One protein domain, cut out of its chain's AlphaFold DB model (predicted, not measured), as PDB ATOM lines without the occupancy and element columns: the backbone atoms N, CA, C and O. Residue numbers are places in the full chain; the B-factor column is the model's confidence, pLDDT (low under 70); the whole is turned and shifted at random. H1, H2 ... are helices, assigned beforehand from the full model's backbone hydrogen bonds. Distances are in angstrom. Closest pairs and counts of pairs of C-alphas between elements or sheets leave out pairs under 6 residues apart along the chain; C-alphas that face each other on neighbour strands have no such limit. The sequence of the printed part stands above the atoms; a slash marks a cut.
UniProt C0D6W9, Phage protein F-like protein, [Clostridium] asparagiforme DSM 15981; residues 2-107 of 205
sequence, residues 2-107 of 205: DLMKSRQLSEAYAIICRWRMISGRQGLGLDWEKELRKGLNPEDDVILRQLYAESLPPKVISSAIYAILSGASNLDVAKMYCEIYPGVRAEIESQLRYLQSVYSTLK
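Overview. This is residues 2 to 107 of the 205 residues of the protein "Phage protein F-like protein" of [Clostridium] asparagiforme DSM 15981 (UniProt C0D6W9). Start from H7, the longest helix: it crosses H5, which lies in the middle of a compact cluster of mostly crossed helices, with H1, H2, H4 and H6 also packed round H5. At one end of the longest axis H3 folds back on H2 as a hairpin, away from H5; H6 and the beginning of H7 lie toward the other end. You have 106 printed residues with seven named helices, H1 to H7 in chain order, and no named strand: the class is all helix. The whole is compact, with a radius of gyration of the C-alphas of 13.3 A and spans of 37 by 27 by 24 A.

Arrangement. Look first at H7, residues 89 to 107, and the hub, H5, residues 58 to 70, which touches five other helices. H7 touches H5 with residues 92 to 100 alone, at a steep tilt of 62 degrees, the same way; their closest C-alphas, of Leu 96 and Ala 64, are 5.2 A apart. H6, residues 74 to 84, touches H7, closest at the C-alphas of Ala 78 and Glu 93, 5.6 A, and forms a hairpin with H5, closest at Asn 74 and Ala 67, 6.3 A between C-alphas. H4, residues 42 to 53, forms another hairpin with H5 at a shallow tilt of 26 degrees, opposite ways, with the C-alphas of Tyr 52 and Ile 61 closest at 6.7 A. H4 also touches H7, where the C-alphas of Ile 47 and Leu 106 come closest at 6.6 A. H2, residues 9 to 22, touches H5 at a steep tilt of 52 degrees, closest at the C-alphas of Ile 16 and Ser 70, 6.1 A. H3, residues 32 to 38, forms a hairpin with H2, closest at the C-alphas of Cys 17 and Trp 32, 5.3 A, and is apart from H5. H1, residues 2 to 5, touches H5, closest at the C-alphas of Met 4 and Ser 62, 5.3 A, and touches H2 only at the corner, closest at the C-alphas of Leu 3 and Ala 12, 5.7 A. Every O i to N i+4 pair is within hydrogen-bond range in H3, H5 and H7; the counts are 9 of 10 in H2, 4 of 8 in H4 and 6 of 7 in H6, and H1 is too short for such a pair.

Along the chain. Find C-alpha 89 at (-7.114, -17.630, -0.866); from there H7 runs 26.8 A to C-alpha 107 at (15.691, -28.441, 8.258). H5 begins at C-alpha 58, (7.352, -19.510, -8.959), and is 17.8 A long; H2 is 20.2 A and H4 18.3 A.

Size, cuts and confidence. The C-alphas of Arg 37 and Gly 87 are the two farthest apart, 38.8 A. The printed part has no cut; the link from H2 to H3 is short and the other links are tight. Mean pLDDT of the printed part is 93.5, and residues 24 to 27 are under 70.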
ATOM      1  N   ASP A   2      10.281 -10.372  -6.679       89.06
ATOM      2  CA  ASP A   2      11.063 -10.646  -7.903       89.06
ATOM      3  C   ASP A   2      12.469 -11.203  -7.669       89.06
ATOM      4  O   ASP A   2      12.891 -12.108  -8.390       89.06
ATOM      5  N   LEU A   3      13.154 -10.747  -6.618       93.56
ATOM      6  CA  LEU A   3      14.455 -11.296  -6.220       93.56
ATOM      7  C   LEU A   3      14.362 -12.787  -5.878       93.56
ATOM      8  O   LEU A   3      15.176 -13.575  -6.344       93.56
ATOM      9  N   MET A   4      13.320 -13.199  -5.150       93.88
ATOM     10  CA  MET A   4      13.087 -14.614  -4.847       93.88
ATOM     11  C   MET A   4      12.719 -15.397  -6.107       93.88
ATOM     12  O   MET A   4      13.266 -16.471  -6.321       93.88
ATOM     13  N   LYS A   5      11.889 -14.865  -7.010       90.81
ATOM     14  CA  LYS A   5      11.647 -15.530  -8.308       90.81
ATOM     15  C   LYS A   5      12.954 -15.754  -9.081       90.81
ATOM     16  O   LYS A   5      13.122 -16.797  -9.703       90.81
ATOM     17  N   SER A   6      13.888 -14.810  -8.966       92.62
ATOM     18  CA  SER A   6      15.219 -14.845  -9.583       92.62
ATOM     19  C   SER A   6      16.290 -15.523  -8.713       92.62
ATOM     20  O   SER A   6      17.467 -15.474  -9.054       92.62
ATOM     21  N   ARG A   7      15.900 -16.159  -7.596       94.25
ATOM     22  CA  ARG A   7      16.766 -16.917  -6.667       94.25
ATOM     23  C   ARG A   7      17.902 -16.108  -6.006       94.25
ATOM     24  O   ARG A   7      18.890 -16.691  -5.550       94.25
ATOM     25  N   GLN A   8      17.729 -14.792  -5.910       96.44
ATOM     26  CA  GLN A   8      18.586 -13.840  -5.191       96.44
ATOM     27  C   GLN A   8      18.123 -13.735  -3.726       96.44
ATOM     28  O   GLN A   8      17.467 -12.771  -3.320       96.44
ATOM     29  N   LEU A   9      18.333 -14.812  -2.956       96.88
ATOM     30  CA  LEU A   9      17.769 -14.961  -1.607       96.88
ATOM     31  C   LEU A   9      18.460 -14.074  -0.565       96.88
ATOM     32  O   LEU A   9      17.773 -13.521   0.292       96.88
ATOM     33  N   SER A  10      19.775 -13.881  -0.662       96.69
ATOM     34  CA  SER A  10      20.537 -13.019   0.251       96.69
ATOM     35  C   SER A  10      20.098 -11.557   0.150       96.69
ATOM     36  O   SER A  10      19.822 -10.908   1.161       96.69
ATOM     37  N   GLU A  11      19.945 -11.048  -1.073       97.38
ATOM     38  CA  GLU A  11      19.455  -9.697  -1.343       97.38
ATOM     39  C   GLU A  11      18.002  -9.545  -0.890       97.38
ATOM     40  O   GLU A  11      17.639  -8.547  -0.260       97.38
ATOM     41  N   ALA A  12      17.167 -10.554  -1.167       97.38
ATOM     42  CA  ALA A  12      15.785 -10.576  -0.711       97.38
ATOM     43  C   ALA A  12      15.689 -10.537   0.822       97.38
ATOM     44  O   ALA A  12      14.882  -9.778   1.361       97.38
ATOM     45  N   TYR A  13      16.524 -11.307   1.524       97.25
ATOM     46  CA  TYR A  13      16.559 -11.339   2.984       97.25
ATOM     47  C   TYR A  13      16.989  -9.994   3.573       97.25
ATOM     48  O   TYR A  13      16.311  -9.467   4.451       97.25
ATOM     49  N   ALA A  14      18.026  -9.361   3.019       97.06
ATOM     50  CA  ALA A  14      18.456  -8.036   3.458       97.06
ATOM     51  C   ALA A  14      17.340  -6.978   3.327       97.06
ATOM     52  O   ALA A  14      17.184  -6.115   4.195       97.06
ATOM     53  N   ILE A  15      16.532  -7.046   2.262       96.31
ATOM     54  CA  ILE A  15      15.359  -6.173   2.097       96.31
ATOM     55  C   ILE A  15      14.288  -6.481   3.148       96.31
ATOM     56  O   ILE A  15      13.739  -5.544   3.727       96.31
ATOM     57  N   ILE A  16      14.013  -7.760   3.426       94.56
ATOM     58  CA  ILE A  16      13.073  -8.163   4.481       94.56
ATOM     59  C   ILE A  16      13.510  -7.592   5.829       94.56
ATOM     60  O   ILE A  16      12.694  -6.960   6.496       94.56
ATOM     61  N   CYS A  17      14.778  -7.756   6.214       94.44
ATOM     62  CA  CYS A  17      15.284  -7.247   7.487       94.44
ATOM     63  C   CYS A  17      15.102  -5.727   7.593       94.44
ATOM     64  O   CYS A  17      14.542  -5.247   8.577       94.44
ATOM     65  N   ARG A  18      15.481  -4.972   6.549       94.50
ATOM     66  CA  ARG A  18      15.279  -3.512   6.505       94.50
ATOM     67  C   ARG A  18      13.809  -3.127   6.636       94.50
ATOM     68  O   ARG A  18      13.479  -2.222   7.395       94.50
ATOM     69  N   TRP A  19      12.921  -3.818   5.929       91.94
ATOM     70  CA  TRP A  19      11.488  -3.552   6.013       91.94
ATOM     71  C   TRP A  19      10.935  -3.843   7.415       91.94
ATOM     72  O   TRP A  19      10.192  -3.027   7.954       91.94
ATOM     73  N   ARG A  20      11.363  -4.939   8.055       89.62
ATOM     74  CA  ARG A  20      10.949  -5.318   9.417       89.62
ATOM     75  C   ARG A  20      11.399  -4.343  10.499       89.62
ATOM     76  O   ARG A  20      10.708  -4.198  11.506       89.62
ATOM     77  N   MET A  21      12.514  -3.649  10.291       88.94
ATOM     78  CA  MET A  21      12.933  -2.559  11.176       88.94
ATOM     79  C   MET A  21      11.941  -1.384  11.143       88.94
ATOM     80  O   MET A  21      11.757  -0.724  12.161       88.94
ATOM     81  N   ILE A  22      11.281  -1.152  10.002       88.12
ATOM     82  CA  ILE A  22      10.363  -0.023   9.780       88.12
ATOM     83  C   ILE A  22       8.913  -0.402  10.118       88.12
ATOM     84  O   ILE A  22       8.207   0.357  10.773       88.12
ATOM     85  N   SER A  23       8.452  -1.578   9.687       81.25
ATOM     86  CA  SER A  23       7.045  -2.000   9.770       81.25
ATOM     87  C   SER A  23       6.617  -2.543  11.142       81.25
ATOM     88  O   SER A  23       5.483  -2.994  11.291       81.25
ATOM     89  N   GLY A  24       7.525  -2.586  12.118       69.38
ATOM     90  CA  GLY A  24       7.318  -3.213  13.425       69.38
ATOM     91  C   GLY A  24       7.891  -4.633  13.522       69.38
ATOM     92  O   GLY A  24       7.944  -5.391  12.548       69.38
ATOM     93  N   ARG A  25       8.328  -4.996  14.737       63.59
ATOM     94  CA  ARG A  25       9.005  -6.267  15.035       63.59
ATOM     95  C   ARG A  25       8.007  -7.432  14.999       63.59
ATOM     96  O   ARG A  25       7.243  -7.621  15.941       63.59
ATOM     97  N   GLN A  26       8.032  -8.236  13.936       64.81
ATOM     98  CA  GLN A  26       7.547  -9.623  13.997       64.81
ATOM     99  C   GLN A  26       8.699 -10.538  14.421       64.81
ATOM    100  O   GLN A  26       9.845 -10.290  14.052       64.81
ATOM    101  N   GLY A  27       8.384 -11.579  15.194       65.81
ATOM    102  CA  GLY A  27       9.373 -12.509  15.735       65.81
ATOM    103  C   GLY A  27       9.706 -12.242  17.200       65.81
ATOM    104  O   GLY A  27      10.266 -11.203  17.549       65.81
ATOM    105  N   LEU A  28       9.355 -13.189  18.073       73.25
ATOM    106  CA  LEU A  28       9.634 -13.082  19.502       73.25
ATOM    107  C   LEU A  28      11.151 -13.097  19.736       73.25
ATOM    108  O   LEU A  28      11.813 -14.079  19.415       73.25
ATOM    109  N   GLY A  29      11.693 -12.008  20.285       77.25
ATOM    110  CA  GLY A  29      13.124 -11.888  20.583       77.25
ATOM    111  C   GLY A  29      14.035 -11.705  19.363       77.25
ATOM    112  O   GLY A  29      15.253 -11.764  19.522       77.25
ATOM    113  N   LEU A  30      13.482 -11.475  18.164       83.88
ATOM    114  CA  LEU A  30      14.278 -11.225  16.961       83.88
ATOM    115  C   LEU A  30      14.742  -9.764  16.881       83.88
ATOM    116  O   LEU A  30      13.946  -8.826  16.980       83.88
ATOM    117  N   ASP A  31      16.044  -9.591  16.660       90.50
ATOM    118  CA  ASP A  31      16.685  -8.309  16.376       90.50
ATOM    119  C   ASP A  31      17.024  -8.231  14.884       90.50
ATOM    120  O   ASP A  31      18.020  -8.783  14.417       90.50
ATOM    121  N   TRP A  32      16.175  -7.536  14.131       91.75
ATOM    122  CA  TRP A  32      16.301  -7.416  12.679       91.75
ATOM    123  C   TRP A  32      17.534  -6.633  12.222       91.75
ATOM    124  O   TRP A  32      17.992  -6.845  11.100       91.75
ATOM    125  N   GLU A  33      18.103  -5.772  13.070       93.31
ATOM    126  CA  GLU A  33      19.360  -5.096  12.753       93.31
ATOM    127  C   GLU A  33      20.528  -6.081  12.846       93.31
ATOM    128  O   GLU A  33      21.381  -6.142  11.956       93.31
ATOM    129  N   LYS A  34      20.537  -6.914  13.893       93.62
ATOM    130  CA  LYS A  34      21.512  -7.999  14.033       93.62
ATOM    131  C   LYS A  34      21.392  -9.014  12.897       93.62
ATOM    132  O   LYS A  34      22.414  -9.411  12.342       93.62
ATOM    133  N   GLU A  35      20.175  -9.412  12.533       93.62
ATOM    134  CA  GLU A  35      19.948 -10.341  11.421       93.62
ATOM    135  C   GLU A  35      20.384  -9.748  10.073       93.62
ATOM    136  O   GLU A  35      21.033 -10.437   9.291       93.62
ATOM    137  N   LEU A  36      20.154  -8.449   9.830       95.31
ATOM    138  CA  LEU A  36      20.662  -7.775   8.630       95.31
ATOM    139  C   LEU A  36      22.194  -7.837   8.535       95.31
ATOM    140  O   LEU A  36      22.727  -8.052   7.451       95.31
ATOM    141  N   ARG A  37      22.900  -7.650   9.660       96.25
ATOM    142  CA  ARG A  37      24.372  -7.718   9.706       96.25
ATOM    143  C   ARG A  37      24.901  -9.133   9.483       96.25
ATOM    144  O   ARG A  37      25.947  -9.285   8.864       96.25
ATOM    145  N   LYS A  38      24.205 -10.151   9.999       95.75
ATOM    146  CA  LYS A  38      24.567 -11.560   9.781       95.75
ATOM    147  C   LYS A  38      24.313 -12.007   8.342       95.75
ATOM    148  O   LYS A  38      25.093 -12.789   7.811       95.75
ATOM    149  N   GLY A  39      23.234 -11.519   7.733       96.38
ATOM    150  CA  GLY A  39      22.753 -12.014   6.449       96.38
ATOM    151  C   GLY A  39      22.044 -13.365   6.568       96.38
ATOM    152  O   GLY A  39      21.875 -13.914   7.657       96.38
ATOM    153  N   LEU A  40      21.591 -13.883   5.424       96.25
ATOM    154  CA  LEU A  40      20.911 -15.175   5.356       96.25
ATOM    155  C   LEU A  40      21.893 -16.292   5.727       96.25
ATOM    156  O   LEU A  40      22.989 -16.354   5.172       96.25
ATOM    157  N   ASN A  41      21.491 -17.182   6.636       94.19
ATOM    158  CA  ASN A  41      22.282 -18.363   6.970       94.19
ATOM    159  C   ASN A  41      22.509 -19.215   5.696       94.19
ATOM    160  O   ASN A  41      21.525 -19.575   5.043       94.19
ATOM    161  N   PRO A  42      23.763 -19.566   5.342       94.38
ATOM    162  CA  PRO A  42      24.062 -20.398   4.175       94.38
ATOM    163  C   PRO A  42      23.331 -21.748   4.144       94.38
ATOM    164  O   PRO A  42      22.947 -22.215   3.075       94.38
ATOM    165  N   GLU A  43      23.100 -22.378   5.296       91.75
ATOM    166  CA  GLU A  43      22.342 -23.632   5.371       91.75
ATOM    167  C   GLU A  43      20.869 -23.421   5.031       91.75
ATOM    168  O   GLU A  43      20.279 -24.208   4.287       91.75
ATOM    169  N   ASP A  44      20.282 -22.337   5.542       94.19
ATOM    170  CA  ASP A  44      18.900 -21.991   5.235       94.19
ATOM    171  C   ASP A  44      18.769 -21.617   3.748       94.19
ATOM    172  O   ASP A  44      17.791 -22.012   3.121       94.19
ATOM    173  N   ASP A  45      19.763 -20.954   3.139       96.38
ATOM    174  CA  ASP A  45      19.805 -20.705   1.687       96.38
ATOM    175  C   ASP A  45      19.776 -22.015   0.883       96.38
ATOM    176  O   ASP A  45      18.952 -22.161  -0.027       96.38
ATOM    177  N   VAL A  46      20.600 -23.005   1.252       96.06
ATOM    178  CA  VAL A  46      20.611 -24.326   0.601       96.06
ATOM    179  C   VAL A  46      19.247 -25.009   0.713       96.06
ATOM    180  O   VAL A  46      18.744 -25.527  -0.286       96.06
ATOM    181  N   ILE A  47      18.619 -24.990   1.891       97.06
ATOM    182  CA  ILE A  47      17.308 -25.619   2.110       97.06
ATOM    183  C   ILE A  47      16.206 -24.880   1.338       97.06
ATOM    184  O   ILE A  47      15.403 -25.508   0.648       97.06
ATOM    185  N   LEU A  48      16.165 -23.546   1.404       97.75
ATOM    186  CA  LEU A  48      15.170 -22.733   0.698       97.75
ATOM    187  C   LEU A  48      15.249 -22.934  -0.816       97.75
ATOM    188  O   LEU A  48      14.218 -22.945  -1.491       97.75
ATOM    189  N   ARG A  49      16.453 -23.150  -1.361       96.88
ATOM    190  CA  ARG A  49      16.642 -23.457  -2.785       96.88
ATOM    191  C   ARG A  49      16.012 -24.784  -3.208       96.88
ATOM    192  O   ARG A  49      15.605 -24.902  -4.364       96.88
ATOM    193  N   GLN A  50      15.868 -25.750  -2.302       96.88
ATOM    194  CA  GLN A  50      15.203 -27.020  -2.615       96.88
ATOM    195  C   GLN A  50      13.704 -26.835  -2.877       96.88
ATOM    196  O   GLN A  50      13.140 -27.563  -3.689       96.88
ATOM    197  N   LEU A  51      13.069 -25.806  -2.300       97.25
ATOM    198  CA  LEU A  51      11.649 -25.513  -2.541       97.25
ATOM    199  C   LEU A  51      11.344 -25.173  -4.008       97.25
ATOM    200  O   LEU A  51      10.200 -25.299  -4.434       97.25
ATOM    201  N   TYR A  52      12.341 -24.765  -4.803       96.81
ATOM    202  CA  TYR A  52      12.156 -24.514  -6.238       96.81
ATOM    203  C   TYR A  52      12.033 -25.789  -7.083       96.81
ATOM    204  O   TYR A  52      11.727 -25.675  -8.268       96.81
ATOM    205  N   ALA A  53      12.293 -26.969  -6.513       94.75
ATOM    206  CA  ALA A  53      12.067 -28.250  -7.183       94.75
ATOM    207  C   ALA A  53      10.587 -28.673  -7.161       94.75
ATOM    208  O   ALA A  53      10.183 -29.541  -7.932       94.75
ATOM    209  N   GLU A  54       9.777 -28.053  -6.298       94.38
ATOM    210  CA  GLU A  54       8.344 -28.313  -6.210       94.38
ATOM    211  C   GLU A  54       7.620 -27.884  -7.487       94.38
ATOM    212  O   GLU A  54       7.883 -26.821  -8.055       94.38
ATOM    213  N   SER A  55       6.639 -28.682  -7.912       93.62
ATOM    214  CA  SER A  55       5.823 -28.409  -9.102       93.62
ATOM    215  C   SER A  55       4.736 -27.356  -8.820       93.62
ATOM    216  O   SER A  55       3.544 -27.596  -9.029       93.62
ATOM    217  N   LEU A  56       5.140 -26.183  -8.324       95.00
ATOM    218  CA  LEU A  56       4.274 -25.050  -7.993       95.00
ATOM    219  C   LEU A  56       4.697 -23.780  -8.750       95.00
ATOM    220  O   LEU A  56       5.866 -23.622  -9.108       95.00
ATOM    221  N   PRO A  57       3.779 -22.821  -8.980       94.88
ATOM    222  CA  PRO A  57       4.132 -21.582  -9.663       94.88
ATOM    223  C   PRO A  57       5.240 -20.812  -8.917       94.88
ATOM    224  O   PRO A  57       5.140 -20.644  -7.698       94.88
ATOM    225  N   PRO A  58       6.240 -20.221  -9.607       95.06
ATOM    226  CA  PRO A  58       7.352 -19.510  -8.959       95.06
ATOM    227  C   PRO A  58       6.924 -18.406  -7.982       95.06
ATOM    228  O   PRO A  58       7.607 -18.133  -6.995       95.06
ATOM    229  N   LYS A  59       5.772 -17.773  -8.237       94.88
ATOM    230  CA  LYS A  59       5.169 -16.777  -7.341       94.88
ATOM    231  C   LYS A  59       4.711 -17.372  -6.006       94.88
ATOM    232  O   LYS A  59       4.916 -16.737  -4.983       94.88
ATOM    233  N   VAL A  60       4.163 -18.589  -6.009       96.94
ATOM    234  CA  VAL A  60       3.746 -19.312  -4.797       96.94
ATOM    235  C   VAL A  60       4.970 -19.692  -3.972       96.94
ATOM    236  O   VAL A  60       5.010 -19.424  -2.774       96.94
ATOM    237  N   ILE A  61       6.002 -20.229  -4.630       97.75
ATOM    238  CA  ILE A  61       7.275 -20.587  -3.988       97.75
ATOM    239  C   ILE A  61       7.925 -19.345  -3.366       97.75
ATOM    240  O   ILE A  61       8.301 -19.357  -2.197       97.75
ATOM    241  N   SER A  62       7.965 -18.231  -4.101       97.31
ATOM    242  CA  SER A  62       8.480 -16.952  -3.588       97.31
ATOM    243  C   SER A  62       7.673 -16.437  -2.392       97.31
ATOM    244  O   SER A  62       8.253 -15.959  -1.422       97.31
ATOM    245  N   SER A  63       6.344 -16.565  -2.420       97.56
ATOM    246  CA  SER A  63       5.488 -16.213  -1.284       97.56
ATOM    247  C   SER A  63       5.769 -17.075  -0.050       97.56
ATOM    248  O   SER A  63       5.815 -16.538   1.054       97.56
ATOM    249  N   ALA A  64       6.012 -18.377  -0.217       97.75
ATOM    250  CA  ALA A  64       6.389 -19.256   0.891       97.75
ATOM    251  C   ALA A  64       7.761 -18.895   1.470       97.75
ATOM    252  O   ALA A  64       7.898 -18.772   2.683       97.75
ATOM    253  N   ILE A  65       8.756 -18.651   0.612       98.06
ATOM    254  CA  ILE A  65      10.093 -18.212   1.036       98.06
ATOM    255  C   ILE A  65      10.004 -16.887   1.797       98.06
ATOM    256  O   ILE A  65      10.606 -16.747   2.859       98.06
ATOM    257  N   TYR A  66       9.206 -15.931   1.317       96.75
ATOM    258  CA  TYR A  66       8.940 -14.696   2.051       96.75
ATOM    259  C   TYR A  66       8.311 -14.964   3.422       96.75
ATOM    260  O   TYR A  66       8.753 -14.373   4.406       96.75
ATOM    261  N   ALA A  67       7.308 -15.846   3.511       95.81
ATOM    262  CA  ALA A  67       6.678 -16.203   4.782       95.81
ATOM    263  C   ALA A  67       7.709 -16.762   5.777       95.81
ATOM    264  O   ALA A  67       7.783 -16.290   6.912       95.81
ATOM    265  N   ILE A  68       8.552 -17.693   5.319       95.69
ATOM    266  CA  ILE A  68       9.610 -18.328   6.117       95.69
ATOM    267  C   ILE A  68      10.630 -17.290   6.597       95.69
ATOM    268  O   ILE A  68      10.852 -17.157   7.797       95.69
ATOM    269  N   LEU A  69      11.209 -16.515   5.677       94.44
ATOM    270  CA  LEU A  69      12.281 -15.563   5.978       94.44
ATOM    271  C   LEU A  69      11.821 -14.371   6.820       94.44
ATOM    272  O   LEU A  69      12.575 -13.849   7.637       94.44
ATOM    273  N   SER A  70      10.597 -13.902   6.597       92.44
ATOM    274  CA  SER A  70      10.070 -12.728   7.293       92.44
ATOM    275  C   SER A  70       9.363 -13.071   8.602       92.44
ATOM    276  O   SER A  70       9.048 -12.149   9.355       92.44
ATOM    277  N   GLY A  71       9.039 -14.345   8.844       91.12
ATOM    278  CA  GLY A  71       8.171 -14.775   9.942       91.12
ATOM    279  C   GLY A  71       6.699 -14.374   9.780       91.12
ATOM    280  O   GLY A  71       5.940 -14.436  10.747       91.12
ATOM    281  N   ALA A  72       6.282 -13.927   8.588       91.69
ATOM    282  CA  ALA A  72       4.886 -13.603   8.316       91.69
ATOM    283  C   ALA A  72       4.014 -14.866   8.354       91.69
ATOM    284  O   ALA A  72       4.415 -15.939   7.902       91.69
ATOM    285  N   SER A  73       2.785 -14.734   8.856       92.56
ATOM    286  CA  SER A  73       1.846 -15.853   8.860       92.56
ATOM    287  C   SER A  73       1.421 -16.210   7.428       92.56
ATOM    288  O   SER A  73       1.218 -15.326   6.592       92.56
ATOM    289  N   ASN A  74       1.201 -17.500   7.146       94.75
ATOM    290  CA  ASN A  74       0.666 -17.934   5.845       94.75
ATOM    291  C   ASN A  74      -0.666 -17.247   5.507       94.75
ATOM    292  O   ASN A  74      -0.962 -17.018   4.340       94.75
ATOM    293  N   LEU A  75      -1.448 -16.901   6.533       94.12
ATOM    294  CA  LEU A  75      -2.705 -16.179   6.402       94.12
ATOM    295  C   LEU A  75      -2.495 -14.773   5.829       94.12
ATOM    296  O   LEU A  75      -3.218 -14.361   4.926       94.12
ATOM    297  N   ASP A  76      -1.517 -14.033   6.345       93.88
ATOM    298  CA  ASP A  76      -1.256 -12.663   5.899       93.88
ATOM    299  C   ASP A  76      -0.604 -12.645   4.520       93.88
ATOM    300  O   ASP A  76      -1.012 -11.869   3.659       93.88
ATOM    301  N   VAL A  77       0.323 -13.569   4.260       96.00
ATOM    302  CA  VAL A  77       0.922 -13.721   2.929       96.00
ATOM    303  C   VAL A  77      -0.131 -14.109   1.888       96.00
ATOM    304  O   VAL A  77      -0.116 -13.581   0.778       96.00
ATOM    305  N   ALA A  78      -1.088 -14.970   2.241       97.06
ATOM    306  CA  ALA A  78      -2.209 -15.298   1.369       97.06
ATOM    307  C   ALA A  78      -3.116 -14.093   1.086       97.06
ATOM    308  O   ALA A  78      -3.533 -13.917  -0.058       97.06
ATOM    309  N   LYS A  79      -3.401 -13.244   2.086       95.81
ATOM    310  CA  LYS A  79      -4.156 -11.994   1.876       95.81
ATOM    311  C   LYS A  79      -3.430 -11.076   0.894       95.81
ATOM    312  O   LYS A  79      -4.040 -10.682  -0.090       95.81
ATOM    313  N   MET A  80      -2.133 -10.833   1.110       94.38
ATOM    314  CA  MET A  80      -1.300 -10.021   0.209       94.38
ATOM    315  C   MET A  80      -1.297 -10.586  -1.216       94.38
ATOM    316  O   MET A  80      -1.414  -9.856  -2.192       94.38
ATOM    317  N   TYR A  81      -1.198 -11.909  -1.356       96.19
ATOM    318  CA  TYR A  81      -1.260 -12.561  -2.662       96.19
ATOM    319  C   TYR A  81      -2.616 -12.333  -3.355       96.19
ATOM    320  O   TYR A  81      -2.669 -12.125  -4.569       96.19
ATOM    321  N   CYS A  82      -3.708 -12.341  -2.588       96.81
ATOM    322  CA  CYS A  82      -5.064 -12.159  -3.103       96.81
ATOM    323  C   CYS A  82      -5.401 -10.719  -3.507       96.81
ATOM    324  O   CYS A  82      -6.369 -10.535  -4.240       96.81
ATOM    325  N   GLU A  83      -4.619  -9.718  -3.091       96.12
ATOM    326  CA  GLU A  83      -4.755  -8.341  -3.599       96.12
ATOM    327  C   GLU A  83      -4.467  -8.268  -5.106       96.12
ATOM    328  O   GLU A  83      -5.038  -7.443  -5.812       96.12
ATOM    329  N   ILE A  84      -3.612  -9.165  -5.605       94.50
ATOM    330  CA  ILE A  84      -3.236  -9.259  -7.022       94.50
ATOM    331  C   ILE A  84      -4.042 -10.358  -7.725       94.50
ATOM    332  O   ILE A  84      -4.443 -10.205  -8.877       94.50
ATOM    333  N   TYR A  85      -4.271 -11.480  -7.039       94.69
ATOM    334  CA  TYR A  85      -4.965 -12.651  -7.573       94.69
ATOM    335  C   TYR A  85      -6.201 -12.967  -6.721       94.69
ATOM    336  O   TYR A  85      -6.140 -13.843  -5.853       94.69
ATOM    337  N   PRO A  86      -7.323 -12.260  -6.914       95.06
ATOM    338  CA  PRO A  86      -8.520 -12.492  -6.115       95.06
ATOM    339  C   PRO A  86      -9.089 -13.904  -6.339       95.06
ATOM    340  O   PRO A  86      -8.949 -14.492  -7.408       95.06
ATOM    341  N   GLY A  87      -9.750 -14.455  -5.316       94.88
ATOM    342  CA  GLY A  87     -10.502 -15.716  -5.412       94.88
ATOM    343  C   GLY A  87      -9.738 -17.009  -5.094       94.88
ATOM    344  O   GLY A  87     -10.371 -18.052  -4.985       94.88
ATOM    345  N   VAL A  88      -8.420 -16.968  -4.866       95.81
ATOM    346  CA  VAL A  88      -7.596 -18.189  -4.666       95.81
ATOM    347  C   VAL A  88      -7.087 -18.398  -3.235       95.81
ATOM    348  O   VAL A  88      -6.196 -19.210  -2.999       95.81
ATOM    349  N   ARG A  89      -7.641 -17.681  -2.246       94.69
ATOM    350  CA  ARG A  89      -7.114 -17.630  -0.866       94.69
ATOM    351  C   ARG A  89      -6.906 -19.002  -0.214       94.69
ATOM    352  O   ARG A  89      -5.846 -19.259   0.345       94.69
ATOM    353  N   ALA A  90      -7.905 -19.882  -0.274       93.69
ATOM    354  CA  ALA A  90      -7.816 -21.195   0.366       93.69
ATOM    355  C   ALA A  90      -6.729 -22.077  -0.271       93.69
ATOM    356  O   ALA A  90      -6.010 -22.785   0.436       93.69
ATOM    357  N   GLU A  91      -6.590 -21.997  -1.596       95.88
ATOM    358  CA  GLU A  91      -5.576 -22.725  -2.355       95.88
ATOM    359  C   GLU A  91      -4.170 -22.246  -1.984       95.88
ATOM    360  O   GLU A  91      -3.341 -23.060  -1.566       95.88
ATOM    361  N   ILE A  92      -3.925 -20.929  -2.041       97.06
ATOM    362  CA  ILE A  92      -2.612 -20.363  -1.709       97.06
ATOM    363  C   ILE A  92      -2.249 -20.648  -0.251       97.06
ATOM    364  O   ILE A  92      -1.139 -21.090   0.020       97.06
ATOM    365  N   GLU A  93      -3.177 -20.508   0.699       96.00
ATOM    366  CA  GLU A  93      -2.909 -20.854   2.098       96.00
ATOM    367  C   GLU A  93      -2.504 -22.327   2.262       96.00
ATOM    368  O   GLU A  93      -1.630 -22.648   3.071       96.00
ATOM    369  N   SER A  94      -3.128 -23.233   1.503       95.81
ATOM    370  CA  SER A  94      -2.792 -24.657   1.542       95.81
ATOM    371  C   SER A  94      -1.411 -24.945   0.954       95.81
ATOM    372  O   SER A  94      -0.648 -25.716   1.536       95.81
ATOM    373  N   GLN A  95      -1.066 -24.293  -0.159       97.31
ATOM    374  CA  GLN A  95       0.245 -24.401  -0.801       97.31
ATOM    375  C   GLN A  95       1.362 -23.814   0.075       97.31
ATOM    376  O   GLN A  95       2.406 -24.441   0.237       97.31
ATOM    377  N   LEU A  96       1.130 -22.660   0.712       97.44
ATOM    378  CA  LEU A  96       2.079 -22.047   1.647       97.44
ATOM    379  C   LEU A  96       2.339 -22.954   2.857       97.44
ATOM    380  O   LEU A  96       3.491 -23.191   3.213       97.44
ATOM    381  N   ARG A  97       1.282 -23.530   3.453       96.25
ATOM    382  CA  ARG A  97       1.424 -24.504   4.551       96.25
ATOM    383  C   ARG A  97       2.196 -25.750   4.123       96.25
ATOM    384  O   ARG A  97       3.004 -26.249   4.900       96.25
ATOM    385  N   TYR A  98       1.945 -26.251   2.915       97.44
ATOM    386  CA  TYR A  98       2.678 -27.390   2.367       97.44
ATOM    387  C   TYR A  98       4.174 -27.078   2.250       97.44
ATOM    388  O   TYR A  98       4.980 -27.782   2.850       97.44
ATOM    389  N   LEU A  99       4.537 -25.977   1.584       97.81
ATOM    390  CA  LEU A  99       5.932 -25.560   1.408       97.81
ATOM    391  C   LEU A  99       6.642 -25.283   2.739       97.81
ATOM    392  O   LEU A  99       7.803 -25.646   2.908       97.81
ATOM    393  N   GLN A 100       5.941 -24.703   3.716       96.62
ATOM    394  CA  GLN A 100       6.492 -24.520   5.056       96.62
ATOM    395  C   GLN A 100       6.761 -25.863   5.749       96.62
ATOM    396  O   GLN A 100       7.794 -26.022   6.393       96.62
ATOM    397  N   SER A 101       5.876 -26.851   5.589       97.00
ATOM    398  CA  SER A 101       6.093 -28.197   6.129       97.00
ATOM    399  C   SER A 101       7.240 -28.934   5.430       97.00
ATOM    400  O   SER A 101       7.948 -29.694   6.096       97.00
ATOM    401  N   VAL A 102       7.428 -28.726   4.120       97.88
ATOM    402  CA  VAL A 102       8.599 -29.222   3.378       97.88
ATOM    403  C   VAL A 102       9.867 -28.613   3.976       97.88
ATOM    404  O   VAL A 102      10.741 -29.354   4.418       97.88
ATOM    405  N   TYR A 103       9.921 -27.282   4.101       97.62
ATOM    406  CA  TYR A 103      11.052 -26.570   4.701       97.62
ATOM    407  C   TYR A 103      11.391 -27.083   6.109       97.62
ATOM    408  O   TYR A 103      12.540 -27.423   6.380       97.62
ATOM    409  N   SER A 104      10.394 -27.201   6.994       96.69
ATOM    410  CA  SER A 104      10.601 -27.708   8.356       96.69
ATOM    411  C   SER A 104      11.150 -29.133   8.379       96.69
ATOM    412  O   SER A 104      11.979 -29.450   9.228       96.69
ATOM    413  N   THR A 105      10.717 -29.986   7.449       97.81
ATOM    414  CA  THR A 105      11.220 -31.359   7.353       97.81
ATOM    415  C   THR A 105      12.665 -31.381   6.879       97.81
ATOM    416  O   THR A 105      13.493 -32.023   7.513       97.81
ATOM    417  N   LEU A 106      12.987 -30.636   5.821       97.31
ATOM    418  CA  LEU A 106      14.355 -30.527   5.312       97.31
ATOM    419  C   LEU A 106      15.315 -29.985   6.377       97.31
ATOM    420  O   LEU A 106      16.401 -30.534   6.547       97.31
ATOM    421  N   LYS A 107      14.896 -28.968   7.142       96.25
ATOM    422  CA  LYS A 107      15.691 -28.441   8.258       96.25
ATOM    423  C   LYS A 107      15.907 -29.493   9.348       96.25
ATOM    424  O   LYS A 107      17.040 -29.723   9.741       96.25
TER     425      LYS A 107